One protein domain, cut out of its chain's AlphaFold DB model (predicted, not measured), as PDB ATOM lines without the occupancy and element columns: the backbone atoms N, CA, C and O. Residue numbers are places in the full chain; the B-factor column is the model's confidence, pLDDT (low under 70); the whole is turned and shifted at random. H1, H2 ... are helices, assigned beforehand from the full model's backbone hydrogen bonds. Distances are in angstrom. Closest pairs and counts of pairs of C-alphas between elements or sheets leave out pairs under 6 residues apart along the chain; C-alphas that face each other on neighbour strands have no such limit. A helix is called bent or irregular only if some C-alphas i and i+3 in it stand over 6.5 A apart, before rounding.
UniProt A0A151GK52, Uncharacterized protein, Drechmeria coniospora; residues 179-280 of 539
ATOM      1  N   GLY A 179     -44.406 -35.182 -37.655       86.69
ATOM      2  CA  GLY A 179     -42.998 -34.788 -37.793       86.69
ATOM      3  C   GLY A 179     -42.128 -35.815 -38.530       86.69
ATOM      4  O   GLY A 179     -41.164 -35.428 -39.189       86.69
ATOM      5  N   ASP A 180     -42.481 -37.101 -38.454       88.81
ATOM      6  CA  ASP A 180     -41.815 -38.173 -39.201       88.81
ATOM      7  C   ASP A 180     -42.281 -38.184 -40.664       88.81
ATOM      8  O   ASP A 180     -41.452 -38.248 -41.568       88.81
ATOM      9  N   LYS A 181     -43.589 -38.015 -40.915       91.19
ATOM     10  CA  LYS A 181     -44.150 -37.833 -42.267       91.19
ATOM     11  C   LYS A 181     -43.495 -36.653 -42.992       91.19
ATOM     12  O   LYS A 181     -43.058 -36.797 -44.130       91.19
ATOM     13  N   ALA A 182     -43.364 -35.501 -42.332       91.25
ATOM     14  CA  ALA A 182     -42.711 -34.325 -42.910       91.25
ATOM     15  C   ALA A 182     -41.231 -34.581 -43.261       91.25
ATOM     16  O   ALA A 182     -40.769 -34.182 -44.333       91.25
ATOM     17  N   LEU A 183     -40.493 -35.290 -42.396       90.19
ATOM     18  CA  LEU A 183     -39.123 -35.719 -42.689       90.19
ATOM     19  C   LEU A 183     -39.084 -36.697 -43.874       90.19
ATOM     20  O   LEU A 183     -38.257 -36.535 -44.768       90.19
ATOM     21  N   PHE A 184     -40.000 -37.662 -43.920       92.00
ATOM     22  CA  PHE A 184     -40.112 -38.631 -45.005       92.00
ATOM     23  C   PHE A 184     -40.341 -37.963 -46.367       92.00
ATOM     24  O   PHE A 184     -39.607 -38.257 -47.308       92.00
ATOM     25  N   TYR A 185     -41.287 -37.024 -46.477       92.81
ATOM     26  CA  TYR A 185     -41.518 -36.285 -47.728       92.81
ATOM     27  C   TYR A 185     -40.318 -35.411 -48.124       92.81
ATOM     28  O   TYR A 185     -39.994 -35.310 -49.307       92.81
ATOM     29  N   LYS A 186     -39.607 -34.827 -47.149       92.25
ATOM     30  CA  LYS A 186     -38.360 -34.090 -47.405       92.25
ATOM     31  C   LYS A 186     -37.264 -35.001 -47.969       92.25
ATOM     32  O   LYS A 186     -36.599 -34.619 -48.926       92.25
ATOM     33  N   LEU A 187     -37.085 -36.191 -47.391       92.06
ATOM     34  CA  LEU A 187     -36.138 -37.200 -47.878       92.06
ATOM     35  C   LEU A 187     -36.532 -37.689 -49.277       92.06
ATOM     36  O   LEU A 187     -35.688 -37.713 -50.167       92.06
ATOM     37  N   ARG A 188     -37.819 -37.972 -49.499       93.62
ATOM     38  CA  ARG A 188     -38.362 -38.349 -50.807       93.62
ATOM     39  C   ARG A 188     -38.022 -37.317 -51.887       93.62
ATOM     40  O   ARG A 188     -37.407 -37.686 -52.879       93.62
ATOM     41  N   ARG A 189     -38.293 -36.028 -51.645       93.62
ATOM     42  CA  ARG A 189     -37.941 -34.937 -52.575       93.62
ATOM     43  C   ARG A 189     -36.430 -34.852 -52.856       93.62
ATOM     44  O   ARG A 189     -36.044 -34.526 -53.972       93.62
ATOM     45  N   ILE A 190     -35.573 -35.127 -51.866       92.31
ATOM     46  CA  ILE A 190     -34.110 -35.160 -52.064       92.31
ATOM     47  C   ILE A 190     -33.720 -36.320 -52.988       92.31
ATOM     48  O   ILE A 190     -32.926 -36.115 -53.901       92.31
ATOM     49  N   TYR A 191     -34.286 -37.509 -52.781       92.62
ATOM     50  CA  TYR A 191     -34.017 -38.667 -53.632       92.62
ATOM     51  C   TYR A 191     -34.559 -38.478 -55.053       92.62
ATOM     52  O   TYR A 191     -33.828 -38.689 -56.009       92.62
ATOM     53  N   GLU A 192     -35.795 -38.006 -55.214       92.56
ATOM     54  CA  GLU A 192     -36.393 -37.756 -56.535       92.56
ATOM     55  C   GLU A 192     -35.651 -36.653 -57.317       92.56
ATOM     56  O   GLU A 192     -35.572 -36.720 -58.536       92.56
ATOM     57  N   GLY A 193     -35.065 -35.653 -56.642       90.62
ATOM     58  CA  GLY A 193     -34.316 -34.572 -57.304       90.62
ATOM     59  C   GLY A 193     -32.823 -34.838 -57.551       90.62
ATOM     60  O   GLY A 193     -32.176 -34.074 -58.277       90.62
ATOM     61  N   HIS A 194     -32.236 -35.859 -56.911       90.50
ATOM     62  CA  HIS A 194     -30.777 -36.056 -56.889       90.50
ATOM     63  C   HIS A 194     -30.310 -37.515 -56.974       90.50
ATOM     64  O   HIS A 194     -29.157 -37.743 -57.337       90.50
ATOM     65  N   GLY A 195     -31.175 -38.484 -56.674       88.19
ATOM     66  CA  GLY A 195     -30.842 -39.906 -56.591       88.19
ATOM     67  C   GLY A 195     -30.281 -40.474 -57.889       88.19
ATOM     68  O   GLY A 195     -29.417 -41.339 -57.830       88.19
ATOM     69  N   ASP A 196     -30.672 -39.947 -59.054       89.19
ATOM     70  CA  ASP A 196     -30.123 -40.402 -60.335       89.19
ATOM     71  C   ASP A 196     -28.623 -40.142 -60.507       89.19
ATOM     72  O   ASP A 196     -27.972 -40.929 -61.198       89.19
ATOM     73  N   SER A 197     -28.093 -39.103 -59.844       88.94
ATOM     74  CA  SER A 197     -26.661 -38.760 -59.816       88.94
ATOM     75  C   SER A 197     -25.849 -39.588 -58.816       88.94
ATOM     76  O   SER A 197     -24.637 -39.422 -58.728       88.94
ATOM     77  N   TRP A 198     -26.498 -40.433 -58.011       89.25
ATOM     78  CA  TRP A 198     -25.817 -41.240 -57.002       89.25
ATOM     79  C   TRP A 198     -25.367 -42.584 -57.581       89.25
ATOM     80  O   TRP A 198     -26.007 -43.161 -58.462       89.25
ATOM     81  N   ASP A 199     -24.273 -43.095 -57.029       88.75
ATOM     82  CA  ASP A 199     -23.785 -44.450 -57.251       88.75
ATOM     83  C   ASP A 199     -24.778 -45.518 -56.750       88.75
ATOM     84  O   ASP A 199     -25.654 -45.262 -55.918       88.75
ATOM     85  N   ASP A 200     -24.646 -46.739 -57.262       88.94
ATOM     86  CA  ASP A 200     -25.599 -47.828 -57.020       88.94
ATOM     87  C   ASP A 200     -25.612 -48.297 -55.556       88.94
ATOM     88  O   ASP A 200     -26.667 -48.674 -55.030       88.94
ATOM     89  N   GLU A 201     -24.475 -48.201 -54.862       89.50
ATOM     90  CA  GLU A 201     -24.360 -48.497 -53.432       89.50
ATOM     91  C   GLU A 201     -25.144 -47.466 -52.604       89.50
ATOM     92  O   GLU A 201     -25.927 -47.817 -51.723       89.50
ATOM     93  N   SER A 202     -25.038 -46.182 -52.940       90.75
ATOM     94  CA  SER A 202     -25.840 -45.120 -52.332       90.75
ATOM     95  C   SER A 202     -27.327 -45.263 -52.644       90.75
ATOM     96  O   SER A 202     -28.152 -45.162 -51.732       90.75
ATOM     97  N   ARG A 203     -27.703 -45.534 -53.902       90.00
ATOM     98  CA  ARG A 203     -29.117 -45.715 -54.282       90.00
ATOM     99  C   ARG A 203     -29.754 -46.897 -53.546       90.00
ATOM    100  O   ARG A 203     -30.861 -46.759 -53.025       90.00
ATOM    101  N   SER A 204     -29.049 -48.023 -53.426       88.94
ATOM    102  CA  SER A 204     -29.527 -49.196 -52.677       88.94
ATOM    103  C   SER A 204     -29.531 -48.975 -51.156       88.94
ATOM    104  O   SER A 204     -30.521 -49.301 -50.491       88.94
ATOM    105  N   ALA A 205     -28.495 -48.346 -50.593       90.38
ATOM    106  CA  ALA A 205     -28.429 -48.013 -49.170       90.38
ATOM    107  C   ALA A 205     -29.545 -47.050 -48.731       90.38
ATOM    108  O   ALA A 205     -30.067 -47.188 -47.622       90.38
ATOM    109  N   TRP A 206     -29.957 -46.101 -49.583       92.19
ATOM    110  CA  TRP A 206     -30.987 -45.111 -49.246       92.19
ATOM    111  C   TRP A 206     -32.274 -45.758 -48.713       92.19
ATOM    112  O   TRP A 206     -32.769 -45.373 -47.650       92.19
ATOM    113  N   PHE A 207     -32.765 -46.812 -49.370       89.56
ATOM    114  CA  PHE A 207     -33.978 -47.521 -48.945       89.56
ATOM    115  C   PHE A 207     -33.818 -48.299 -47.630       89.56
ATOM    116  O   PHE A 207     -34.808 -48.522 -46.934       89.56
ATOM    117  N   GLN A 208     -32.590 -48.636 -47.228       88.38
ATOM    118  CA  GLN A 208     -32.293 -49.244 -45.924       88.38
ATOM    119  C   GLN A 208     -32.206 -48.206 -44.788       88.38
ATOM    120  O   GLN A 208     -32.369 -48.546 -43.610       88.38
ATOM    121  N   ILE A 209     -31.946 -46.940 -45.131       86.69
ATOM    122  CA  ILE A 209     -31.829 -45.825 -44.186       86.69
ATOM    123  C   ILE A 209     -33.212 -45.255 -43.834       86.69
ATOM    124  O   ILE A 209     -33.481 -45.010 -42.656       86.69
ATOM    125  N   ILE A 210     -34.113 -45.082 -44.815       86.12
ATOM    126  CA  ILE A 210     -35.431 -44.446 -44.596       86.12
ATOM    127  C   ILE A 210     -36.230 -45.078 -43.434       86.12
ATOM    128  O   ILE A 210     -36.720 -44.315 -42.604       86.12
ATOM    129  N   PRO A 211     -36.362 -46.414 -43.281       83.06
ATOM    130  CA  PRO A 211     -37.156 -47.003 -42.192       83.06
ATOM    131  C   PRO A 211     -36.616 -46.683 -40.787       83.06
ATOM    132  O   PRO A 211     -37.351 -46.746 -39.801       83.06
ATOM    133  N   LYS A 212     -35.333 -46.311 -40.690       79.81
ATOM    134  CA  LYS A 212     -34.644 -45.944 -39.442       79.81
ATOM    135  C   LYS A 212     -34.815 -44.448 -39.104       79.81
ATOM    136  O   LYS A 212     -34.400 -44.004 -38.036       79.81
ATOM    137  N   ALA A 213     -35.454 -43.666 -39.980       71.94
ATOM    138  CA  ALA A 213     -35.580 -42.211 -39.898       71.94
ATOM    139  C   ALA A 213     -36.659 -41.713 -38.916       71.94
ATOM    140  O   ALA A 213     -37.687 -41.176 -39.321       71.94
ATOM    141  N   LYS A 214     -36.420 -41.849 -37.606       74.88
ATOM    142  CA  LYS A 214     -37.329 -41.332 -36.563       74.88
ATOM    143  C   LYS A 214     -36.920 -39.925 -36.108       74.88
ATOM    144  O   LYS A 214     -35.865 -39.731 -35.499       74.88
ATOM    145  N   SER A 215     -37.780 -38.939 -36.366       65.56
ATOM    146  CA  SER A 215     -37.566 -37.507 -36.096       65.56
ATOM    147  C   SER A 215     -37.396 -37.207 -34.600       65.56
ATOM    148  O   SER A 215     -36.610 -36.334 -34.224       65.56
ATOM    149  N   SER A 216     -38.079 -37.970 -33.738       57.84
ATOM    150  CA  SER A 216     -38.032 -37.831 -32.274       57.84
ATOM    151  C   SER A 216     -36.706 -38.268 -31.643       57.84
ATOM    152  O   SER A 216     -36.278 -37.666 -30.663       57.84
ATOM    153  N   GLN A 217     -36.030 -39.280 -32.199       59.97
ATOM    154  CA  GLN A 217     -34.739 -39.755 -31.679       59.97
ATOM    155  C   GLN A 217     -33.554 -38.952 -32.220       59.97
ATOM    156  O   GLN A 217     -32.547 -38.807 -31.530       59.97
ATOM    157  N   ALA A 218     -33.664 -38.415 -33.437       57.88
ATOM    158  CA  ALA A 218     -32.528 -37.807 -34.114       57.88
ATOM    159  C   ALA A 218     -32.018 -36.521 -33.430       57.88
ATOM    160  O   ALA A 218     -30.818 -36.370 -33.215       57.88
ATOM    161  N   LYS A 219     -32.909 -35.586 -33.074       61.72
ATOM    162  CA  LYS A 219     -32.520 -34.184 -32.816       61.72
ATOM    163  C   LYS A 219     -31.704 -33.928 -31.542       61.72
ATOM    164  O   LYS A 219     -30.974 -32.942 -31.500       61.72
ATOM    165  N   ASN A 220     -31.806 -34.776 -30.515       60.06
ATOM    166  CA  ASN A 220     -31.455 -34.357 -29.150       60.06
ATOM    167  C   ASN A 220     -30.070 -34.798 -28.635       60.06
ATOM    168  O   ASN A 220     -29.673 -34.317 -27.577       60.06
ATOM    169  N   LYS A 221     -29.335 -35.704 -29.308       64.88
ATOM    170  CA  LYS A 221     -28.049 -36.240 -28.781       64.88
ATOM    171  C   LYS A 221     -26.941 -36.518 -29.813       64.88
ATOM    172  O   LYS A 221     -25.924 -37.117 -29.467       64.88
ATOM    173  N   VAL A 222     -27.088 -36.096 -31.068       66.12
ATOM    174  CA  VAL A 222     -26.070 -36.352 -32.104       66.12
ATOM    175  C   VAL A 222     -25.015 -35.241 -32.109       66.12
ATOM    176  O   VAL A 222     -25.231 -34.158 -32.644       66.12
ATOM    177  N   SER A 223     -23.854 -35.501 -31.503       74.12
ATOM    178  CA  SER A 223     -22.713 -34.580 -31.568       74.12
ATOM    179  C   SER A 223     -22.020 -34.643 -32.933       74.12
ATOM    180  O   SER A 223     -21.958 -35.698 -33.569       74.12
ATOM    181  N   SER A 224     -21.419 -33.531 -33.364       72.38
ATOM    182  CA  SER A 224     -20.623 -33.475 -34.601       72.38
ATOM    183  C   SER A 224     -19.456 -34.473 -34.601       72.38
ATOM    184  O   SER A 224     -19.114 -35.014 -35.651       72.38
ATOM    185  N   HIS A 225     -18.892 -34.778 -33.426       76.50
ATOM    186  CA  HIS A 225     -17.878 -35.818 -33.247       76.50
ATOM    187  C   HIS A 225     -18.431 -37.231 -33.499       76.50
ATOM    188  O   HIS A 225     -17.781 -38.018 -34.183       76.50
ATOM    189  N   SER A 226     -19.639 -37.542 -33.008       76.19
ATOM    190  CA  SER A 226     -20.294 -38.827 -33.287       76.19
ATOM    191  C   SER A 226     -20.543 -39.001 -34.787       76.19
ATOM    192  O   SER A 226     -20.197 -40.040 -35.346       76.19
ATOM    193  N   VAL A 227     -21.044 -37.958 -35.463       73.50
ATOM    194  CA  VAL A 227     -21.220 -37.970 -36.926       73.50
ATOM    195  C   VAL A 227     -19.891 -38.209 -37.637       73.50
ATOM    196  O   VAL A 227     -19.805 -39.113 -38.459       73.50
ATOM    197  N   ALA A 228     -18.843 -37.450 -37.298       75.62
ATOM    198  CA  ALA A 228     -17.525 -37.605 -37.910       75.62
ATOM    199  C   ALA A 228     -16.973 -39.036 -37.761       75.62
ATOM    200  O   ALA A 228     -16.476 -39.589 -38.736       75.62
ATOM    201  N   ARG A 229     -17.126 -39.655 -36.580       79.62
ATOM    202  CA  ARG A 229     -16.690 -41.038 -36.320       79.62
ATOM    203  C   ARG A 229     -17.484 -42.084 -37.108       79.62
ATOM    204  O   ARG A 229     -16.921 -43.113 -37.463       79.62
ATOM    205  N   HIS A 230     -18.763 -41.836 -37.392       75.56
ATOM    206  CA  HIS A 230     -19.534 -42.706 -38.283       75.56
ATOM    207  C   HIS A 230     -19.110 -42.512 -39.741       75.56
ATOM    208  O   HIS A 230     -18.882 -43.499 -40.422       75.56
ATOM    209  N   LEU A 231     -18.913 -41.271 -40.203       75.69
ATOM    210  CA  LEU A 231     -18.477 -40.969 -41.576       75.69
ATOM    211  C   LEU A 231     -17.080 -41.523 -41.928       75.69
ATOM    212  O   LEU A 231     -16.760 -41.634 -43.107       75.69
ATOM    213  N   THR A 232     -16.253 -41.864 -40.935       79.31
ATOM    214  CA  THR A 232     -14.980 -42.581 -41.139       79.31
ATOM    215  C   THR A 232     -15.125 -44.103 -41.264       79.31
ATOM    216  O   THR A 232     -14.141 -44.762 -41.585       79.31
ATOM    217  N   VAL A 233     -16.303 -44.682 -41.003       79.31
ATOM    218  CA  VAL A 233     -16.556 -46.121 -41.195       79.31
ATOM    219  C   VAL A 233     -16.779 -46.396 -42.679       79.31
ATOM    220  O   VAL A 233     -17.509 -45.670 -43.349       79.31
ATOM    221  N   GLU A 234     -16.170 -47.461 -43.195       69.56
ATOM    222  CA  GLU A 234     -16.090 -47.687 -44.641       69.56
ATOM    223  C   GLU A 234     -17.438 -47.945 -45.321       69.56
ATOM    224  O   GLU A 234     -17.576 -47.642 -46.502       69.56
ATOM    225  N   THR A 235     -18.427 -48.422 -44.560       78.94
ATOM    226  CA  THR A 235     -19.798 -48.737 -44.994       78.94
ATOM    227  C   THR A 235     -20.702 -47.506 -45.159       78.94
ATOM    228  O   THR A 235     -21.913 -47.638 -45.342       78.94
ATOM    229  N   VAL A 236     -20.169 -46.291 -44.992       83.75
ATOM    230  CA  VAL A 236     -20.935 -45.054 -45.170       83.75
ATOM    231  C   VAL A 236     -20.913 -44.641 -46.635       83.75
ATOM    232  O   VAL A 236     -19.928 -44.103 -47.131       83.75
ATOM    233  N   THR A 237     -22.053 -44.835 -47.289       89.38
ATOM    234  CA  THR A 237     -22.337 -44.374 -48.656       89.38
ATOM    235  C   THR A 237     -22.768 -42.899 -48.705       89.38
ATOM    236  O   THR A 237     -23.135 -42.305 -47.683       89.38
ATOM    237  N   TRP A 238     -22.798 -42.292 -49.896       89.19
ATOM    238  CA  TRP A 238     -23.240 -40.900 -50.085       89.19
ATOM    239  C   TRP A 238     -24.690 -40.676 -49.618       89.19
ATOM    240  O   TRP A 238     -25.015 -39.645 -49.022       89.19
ATOM    241  N   ALA A 239     -25.543 -41.694 -49.756       89.62
ATOM    242  CA  ALA A 239     -26.900 -41.712 -49.210       89.62
ATOM    243  C   ALA A 239     -26.957 -41.472 -47.689       89.62
ATOM    244  O   ALA A 239     -27.796 -40.694 -47.219       89.62
ATOM    245  N   HIS A 240     -26.045 -42.066 -46.908       88.81
ATOM    246  CA  HIS A 240     -25.960 -41.822 -45.463       88.81
ATOM    247  C   HIS A 240     -25.628 -40.353 -45.169       88.81
ATOM    248  O   HIS A 240     -26.227 -39.744 -44.278       88.81
ATOM    249  N   PHE A 241     -24.722 -39.752 -45.944       87.69
ATOM    250  CA  PHE A 241     -24.408 -38.333 -45.822       87.69
ATOM    251  C   PHE A 241     -25.601 -37.437 -46.196       87.69
ATOM    252  O   PHE A 241     -25.939 -36.531 -45.430       87.69
ATOM    253  N   CYS A 242     -26.280 -37.684 -47.322       89.12
ATOM    254  CA  CYS A 242     -27.450 -36.897 -47.731       89.12
ATOM    255  C   CYS A 242     -28.579 -36.961 -46.694       89.12
ATOM    256  O   CYS A 242     -29.201 -35.939 -46.389       89.12
ATOM    257  N   PHE A 243     -28.793 -38.135 -46.100       89.00
ATOM    258  CA  PHE A 243     -29.738 -38.351 -45.010       89.00
ATOM    259  C   PHE A 243     -29.378 -37.526 -43.765       89.00
ATOM    260  O   PHE A 243     -30.199 -36.763 -43.246       89.00
ATOM    261  N   LEU A 244     -28.119 -37.611 -43.327       86.31
ATOM    262  CA  LEU A 244     -27.598 -36.841 -42.202       86.31
ATOM    263  C   LEU A 244     -27.696 -35.325 -42.457       86.31
ATOM    264  O   LEU A 244     -28.156 -34.587 -41.584       86.31
ATOM    265  N   LYS A 245     -27.365 -34.855 -43.667       87.00
ATOM    266  CA  LYS A 245     -27.524 -33.454 -44.101       87.00
ATOM    267  C   LYS A 245     -28.984 -32.992 -44.065       87.00
ATOM    268  O   LYS A 245     -29.253 -31.856 -43.672       87.00
ATOM    269  N   ALA A 246     -29.931 -33.852 -44.439       87.69
ATOM    270  CA  ALA A 246     -31.354 -33.523 -44.424       87.69
ATOM    271  C   ALA A 246     -31.901 -33.300 -43.002       87.69
ATOM    272  O   ALA A 246     -32.799 -32.469 -42.823       87.69
ATOM    273  N   ILE A 247     -31.360 -34.003 -42.002       85.56
ATOM    274  CA  ILE A 247     -31.785 -33.919 -40.595       85.56
ATOM    275  C   ILE A 247     -30.998 -32.847 -39.825       85.56
ATOM    276  O   ILE A 247     -31.596 -32.014 -39.146       85.56
ATOM    277  N   PHE A 248     -29.671 -32.836 -39.961       82.75
ATOM    278  CA  PHE A 248     -28.730 -32.093 -39.110       82.75
ATOM    279  C   PHE A 248     -28.011 -30.952 -39.851       82.75
ATOM    280  O   PHE A 248     -26.845 -30.662 -39.569       82.75
ATOM    281  N   LYS A 249     -28.695 -30.305 -40.809       80.12
ATOM    282  CA  LYS A 249     -28.132 -29.295 -41.732       80.12
ATOM    283  C   LYS A 249     -27.235 -28.245 -41.056       80.12
ATOM    284  O   LYS A 249     -26.236 -27.847 -41.637       80.12
ATOM    285  N   GLU A 250     -27.567 -27.800 -39.847       73.56
ATOM    286  CA  GLU A 250     -26.786 -26.775 -39.134       73.56
ATOM    287  C   GLU A 250     -25.626 -27.361 -38.308       73.56
ATOM    288  O   GLU A 250     -24.551 -26.769 -38.238       73.56
ATOM    289  N   GLN A 251     -25.795 -28.552 -37.726       72.38
ATOM    290  CA  GLN A 251     -24.814 -29.151 -36.810       72.38
ATOM    291  C   GLN A 251     -23.623 -29.801 -37.532       72.38
ATOM    292  O   GLN A 251     -22.496 -29.746 -37.039       72.38
ATOM    293  N   ILE A 252     -23.854 -30.415 -38.696       71.62
ATOM    294  CA  ILE A 252     -22.805 -31.133 -39.442       71.62
ATOM    295  C   ILE A 252     -21.868 -30.158 -40.163       71.62
ATOM    296  O   ILE A 252     -20.654 -30.348 -40.160       71.62
ATOM    297  N   PHE A 253     -22.425 -29.092 -40.740       72.06
ATOM    298  CA  PHE A 253     -21.699 -28.163 -41.613       72.06
ATOM    299  C   PHE A 253     -21.046 -27.001 -40.858       72.06
ATOM    300  O   PHE A 253     -20.171 -26.341 -41.406       72.06
ATOM    301  N   GLY A 254     -21.382 -26.793 -39.578       73.19
ATOM    302  CA  GLY A 254     -20.603 -25.912 -38.703       73.19
ATOM    303  C   GLY A 254     -19.206 -26.460 -38.366       73.19
ATOM    304  O   GLY A 254     -18.318 -25.701 -37.985       73.19
ATOM    305  N   ALA A 255     -18.978 -27.772 -38.511       79.19
ATOM    306  CA  ALA A 255     -17.724 -28.423 -38.141       79.19
ATOM    307  C   ALA A 255     -16.808 -28.661 -39.356       79.19
ATOM    308  O   ALA A 255     -16.936 -29.649 -40.080       79.19
ATOM    309  N   HIS A 256     -15.793 -27.805 -39.519       80.50
ATOM    310  CA  HIS A 256     -14.788 -27.906 -40.592       80.50
ATOM    311  C   HIS A 256     -14.070 -29.274 -40.656       80.50
ATOM    312  O   HIS A 256     -13.722 -29.741 -41.737       80.50
ATOM    313  N   LYS A 257     -13.893 -29.960 -39.513       83.25
ATOM    314  CA  LYS A 257     -13.343 -31.330 -39.466       83.25
ATOM    315  C   LYS A 257     -14.237 -32.336 -40.198       83.25
ATOM    316  O   LYS A 257     -13.730 -33.151 -40.958       83.25
ATOM    317  N   THR A 258     -15.550 -32.257 -39.993       81.25
ATOM    318  CA  THR A 258     -16.522 -33.152 -40.628       81.25
ATOM    319  C   THR A 258     -16.552 -32.914 -42.134       81.25
ATOM    320  O   THR A 258     -16.453 -33.871 -42.893       81.25
ATOM    321  N   ILE A 259     -16.568 -31.645 -42.562       84.44
ATOM    322  CA  ILE A 259     -16.449 -31.247 -43.977       84.44
ATOM    323  C   ILE A 259     -15.204 -31.867 -44.630       84.44
ATOM    324  O   ILE A 259     -15.336 -32.508 -45.669       84.44
ATOM    325  N   LYS A 260     -14.027 -31.759 -43.997       86.94
ATOM    326  CA  LYS A 260     -12.789 -32.367 -44.515       86.94
ATOM    327  C   LYS A 260     -12.874 -33.889 -44.661       86.94
ATOM    328  O   LYS A 260     -12.401 -34.412 -45.662       86.94
ATOM    329  N   ILE A 261     -13.478 -34.592 -43.700       86.44
ATOM    330  CA  ILE A 261     -13.670 -36.052 -43.777       86.44
ATOM    331  C   ILE A 261     -14.575 -36.411 -44.962       86.44
ATOM    332  O   ILE A 261     -14.244 -37.311 -45.728       86.44
ATOM    333  N   ILE A 262     -15.675 -35.675 -45.159       84.44
ATOM    334  CA  ILE A 262     -16.597 -35.910 -46.281       84.44
ATOM    335  C   ILE A 262     -15.893 -35.652 -47.618       84.44
ATOM    336  O   ILE A 262     -16.024 -36.469 -48.518       84.44
ATOM    337  N   GLN A 263     -15.113 -34.573 -47.746       87.00
ATOM    338  CA  GLN A 263     -14.351 -34.278 -48.970       87.00
ATOM    339  C   GLN A 263     -13.242 -35.301 -49.243       87.00
ATOM    340  O   GLN A 263     -12.954 -35.585 -50.397       87.00
ATOM    341  N   ALA A 264     -12.633 -35.879 -48.204       86.38
ATOM    342  CA  ALA A 264     -11.644 -36.942 -48.370       86.38
ATOM    343  C   ALA A 264     -12.277 -38.268 -48.834       86.38
ATOM    344  O   ALA A 264     -11.674 -38.977 -49.634       86.38
ATOM    345  N   ARG A 265     -13.488 -38.599 -48.357       84.00
ATOM    346  CA  ARG A 265     -14.237 -39.808 -48.766       84.00
ATOM    347  C   ARG A 265     -14.980 -39.646 -50.095       84.00
ATOM    348  O   ARG A 265     -15.100 -40.612 -50.838       84.00
ATOM    349  N   PHE A 266     -15.465 -38.444 -50.386       84.75
ATOM    350  CA  PHE A 266     -16.250 -38.099 -51.569       84.75
ATOM    351  C   PHE A 266     -15.697 -36.798 -52.188       84.75
ATOM    352  O   PHE A 266     -16.286 -35.731 -52.019       84.75
ATOM    353  N   PRO A 267     -14.548 -36.834 -52.887       81.62
ATOM    354  CA  PRO A 267     -13.916 -35.625 -53.437       81.62
ATOM    355  C   PRO A 267     -14.767 -34.925 -54.509       81.62
ATOM    356  O   PRO A 267     -14.707 -33.708 -54.658       81.62
ATOM    357  N   SER A 268     -15.606 -35.691 -55.203       79.50
ATOM    358  CA  SER A 268     -16.586 -35.271 -56.211       79.50
ATOM    359  C   SER A 268     -17.936 -34.829 -55.636       79.50
ATOM    360  O   SER A 268     -18.862 -34.502 -56.376       79.50
ATOM    361  N   ALA A 269     -18.104 -34.836 -54.315       79.50
ATOM    362  CA  ALA A 269     -19.350 -34.425 -53.692       79.50
ATOM    363  C   ALA A 269     -19.512 -32.902 -53.674       79.50
ATOM    364  O   ALA A 269     -18.804 -32.187 -52.955       79.50
ATOM    365  N   ASN A 270     -20.552 -32.390 -54.334       80.69
ATOM    366  CA  ASN A 270     -20.948 -31.001 -54.145       80.69
ATOM    367  C   ASN A 270     -21.662 -30.842 -52.790       80.69
ATOM    368  O   ASN A 270     -22.877 -31.015 -52.681       80.69
ATOM    369  N   LEU A 271     -20.909 -30.464 -51.750       81.31
ATOM    370  CA  LEU A 271     -21.430 -30.263 -50.389       81.31
ATOM    371  C   LEU A 271     -22.533 -29.199 -50.280       81.31
ATOM    372  O   LEU A 271     -23.288 -29.214 -49.302       81.31
ATOM    373  N   GLY A 272     -22.645 -28.283 -51.246       77.25
ATOM    374  CA  GLY A 272     -23.739 -27.316 -51.329       77.25
ATOM    375  C   GLY A 272     -25.056 -27.995 -51.713       77.25
ATOM    376  O   GLY A 272     -26.053 -27.865 -50.995       77.25
ATOM    377  N   SER A 273     -25.038 -28.804 -52.772       80.44
ATOM    378  CA  SER A 273     -26.193 -29.572 -53.261       80.44
ATOM    379  C   SER A 273     -26.299 -30.970 -52.613       80.44
ATOM    380  O   SER A 273     -25.676 -31.237 -51.585       80.44
ATOM    381  N   TYR A 274     -27.145 -31.855 -53.143       82.38
ATOM    382  CA  TYR A 274     -27.117 -33.291 -52.817       82.38
ATOM    383  C   TYR A 274     -26.689 -34.144 -54.027       82.38
ATOM    384  O   TYR A 274     -26.776 -35.369 -53.971       82.38
ATOM    385  N   LYS A 275     -26.253 -33.510 -55.125       83.38
ATOM    386  CA  LYS A 275     -25.767 -34.201 -56.322       83.38
ATOM    387  C   LYS A 275     -24.310 -34.623 -56.140       83.38
ATOM    388  O   LYS A 275     -23.517 -33.885 -55.547       83.38
ATOM    389  N   PHE A 276     -23.979 -35.786 -56.683       79.31
ATOM    390  CA  PHE A 276     -22.595 -36.133 -56.988       79.31
ATOM    391  C   PHE A 276     -22.180 -35.360 -58.246       79.31
ATOM    392  O   PHE A 276     -23.014 -35.155 -59.132       79.31
ATOM    393  N   ASP A 277     -20.935 -34.893 -58.323       71.94
ATOM    394  CA  ASP A 277     -20.425 -34.299 -59.556       71.94
ATOM    395  C   ASP A 277     -20.026 -35.419 -60.526       71.94
ATOM    396  O   ASP A 277     -19.142 -36.235 -60.254       71.94
ATOM    397  N   GLU A 278     -20.741 -35.489 -61.645       58.81
ATOM    398  CA  GLU A 278     -20.664 -36.579 -62.620       58.81
ATOM    399  C   GLU A 278     -19.319 -36.596 -63.367       58.81
ATOM    400  O   GLU A 278     -18.866 -37.649 -63.817       58.81
ATOM    401  N   SER A 279     -18.622 -35.450 -63.381       60.38
ATOM    402  CA  SER A 279     -17.268 -35.268 -63.928       60.38
ATOM    403  C   SER A 279     -16.190 -36.147 -63.275       60.38
ATOM    404  O   SER A 279     -15.102 -36.292 -63.829       60.38
ATOM    405  N   PHE A 280     -16.491 -36.750 -62.121       51.81
ATOM    406  CA  PHE A 280     -15.591 -37.616 -61.359       51.81
ATOM    407  C   PHE A 280     -16.182 -39.010 -61.081       51.81
ATOM    408  O   PHE A 280     -15.831 -39.652 -60.086       51.81
TER     409      PHE A 280
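What this domain is: This is residues 179 to 280 of the 539 residues of an uncharacterized protein of Drechmeria coniospora (UniProt A0A151GK52). Two long helices, H1 and H2, run side by side in opposite ways as a hairpin, with H5 packed on both near the middle of the domain. H4, H6 and H7 form a second small group beyond H5, H3 sits by the beginning of H1, and a tail without a named element, residues 266 to 280, follows H7. The printed part has 102 residues, with seven named helices, H1 to H7 in chain order, and no named strand; the class is all helix. It is compact, with a radius of gyration of the C-alphas of 12.9 A and spans of 37 by 29 by 23 A.

How they stand to each other: H1, residues 179 to 197, is the hub, touching three other helices. It forms a helical hairpin with H2, residues 200 to 212; they only just touch, with 3 pairs of C-alphas within 8 A, the closest being those of Gly 195 and Arg 203 at 6.5 A, at a shallow tilt of 2 degrees. H3, residues 215 to 218, touches residues 179 to 183 of H1, and the closest C-alphas are those of Asp 180 and Ser 215 at 5.3 A. H5, residues 238 to 247, makes a bundle, a group of helices side by side, with H1 and H2. It touches H2 with the C-alphas of Ser 202 and Ala 239 closest at 4.7 A, the same way at a tilt of 36 degrees, only just steep. It touches residues 183 to 187 of H1, the C-alphas of Leu 187 and Ala 246 being closest at 7.0 A. H4, residues 224 to 231, touches H7, residues 256 to 265, the same way at a shallow tilt of 5 degrees, with the C-alphas of Ala 228 and Thr 258 closest at 5.3 A. H6, residues 249 to 253, only just touches H4, with 3 pairs of C-alphas within 8 A, the closest those of Ser 224 and Ile 252 at 5.8 A. H6 and H7 touch only at the corner by their link, and only just, with 3 such pairs, the C-alphas of Phe 253 and Ile 259 being closest at 6.5 A. H4 is close to H5 but not clearly touching it, with the C-alphas of Leu 231 and Phe 241 closest at 7.8 A. Every O i to N i+4 pair is within hydrogen-bond range in H4, H5 and H7; the counts are 13 of 15 in H1, 5 of 9 in H2 and 0 of 1 in H6, which also has 0 of 2 O i to N i+3 pairs within range, and H3 is too short for an O i to N i+4 pair.

Where its parts are: H1 begins at C-alpha 179, (-42.998, -34.788, -37.793), and is 27.7 A long, with a kink of 39 degrees near residue 191; it is irregular, C-alphas 193 and 196 being 7.8 A apart. H2 is 19.9 A long and only just irregular, with C-alphas 208 and 211 at 6.53 A. H5 is 14.6 A long and begins at C-alpha 238, (-23.240, -40.900, -50.085). H7 is 14.4 A long and ends at C-alpha 265, (-14.237, -39.808, -48.766).

The domain as a whole: The two C-alphas farthest apart, those of Ser 216 and Ser 279, are 37.9 A apart. The printed part has no cut, and no link between helices is long. The mean pLDDT of the printed part is 81.5; it is under 70 at residues 215 to 222, residue 234 and residues 278 to 280.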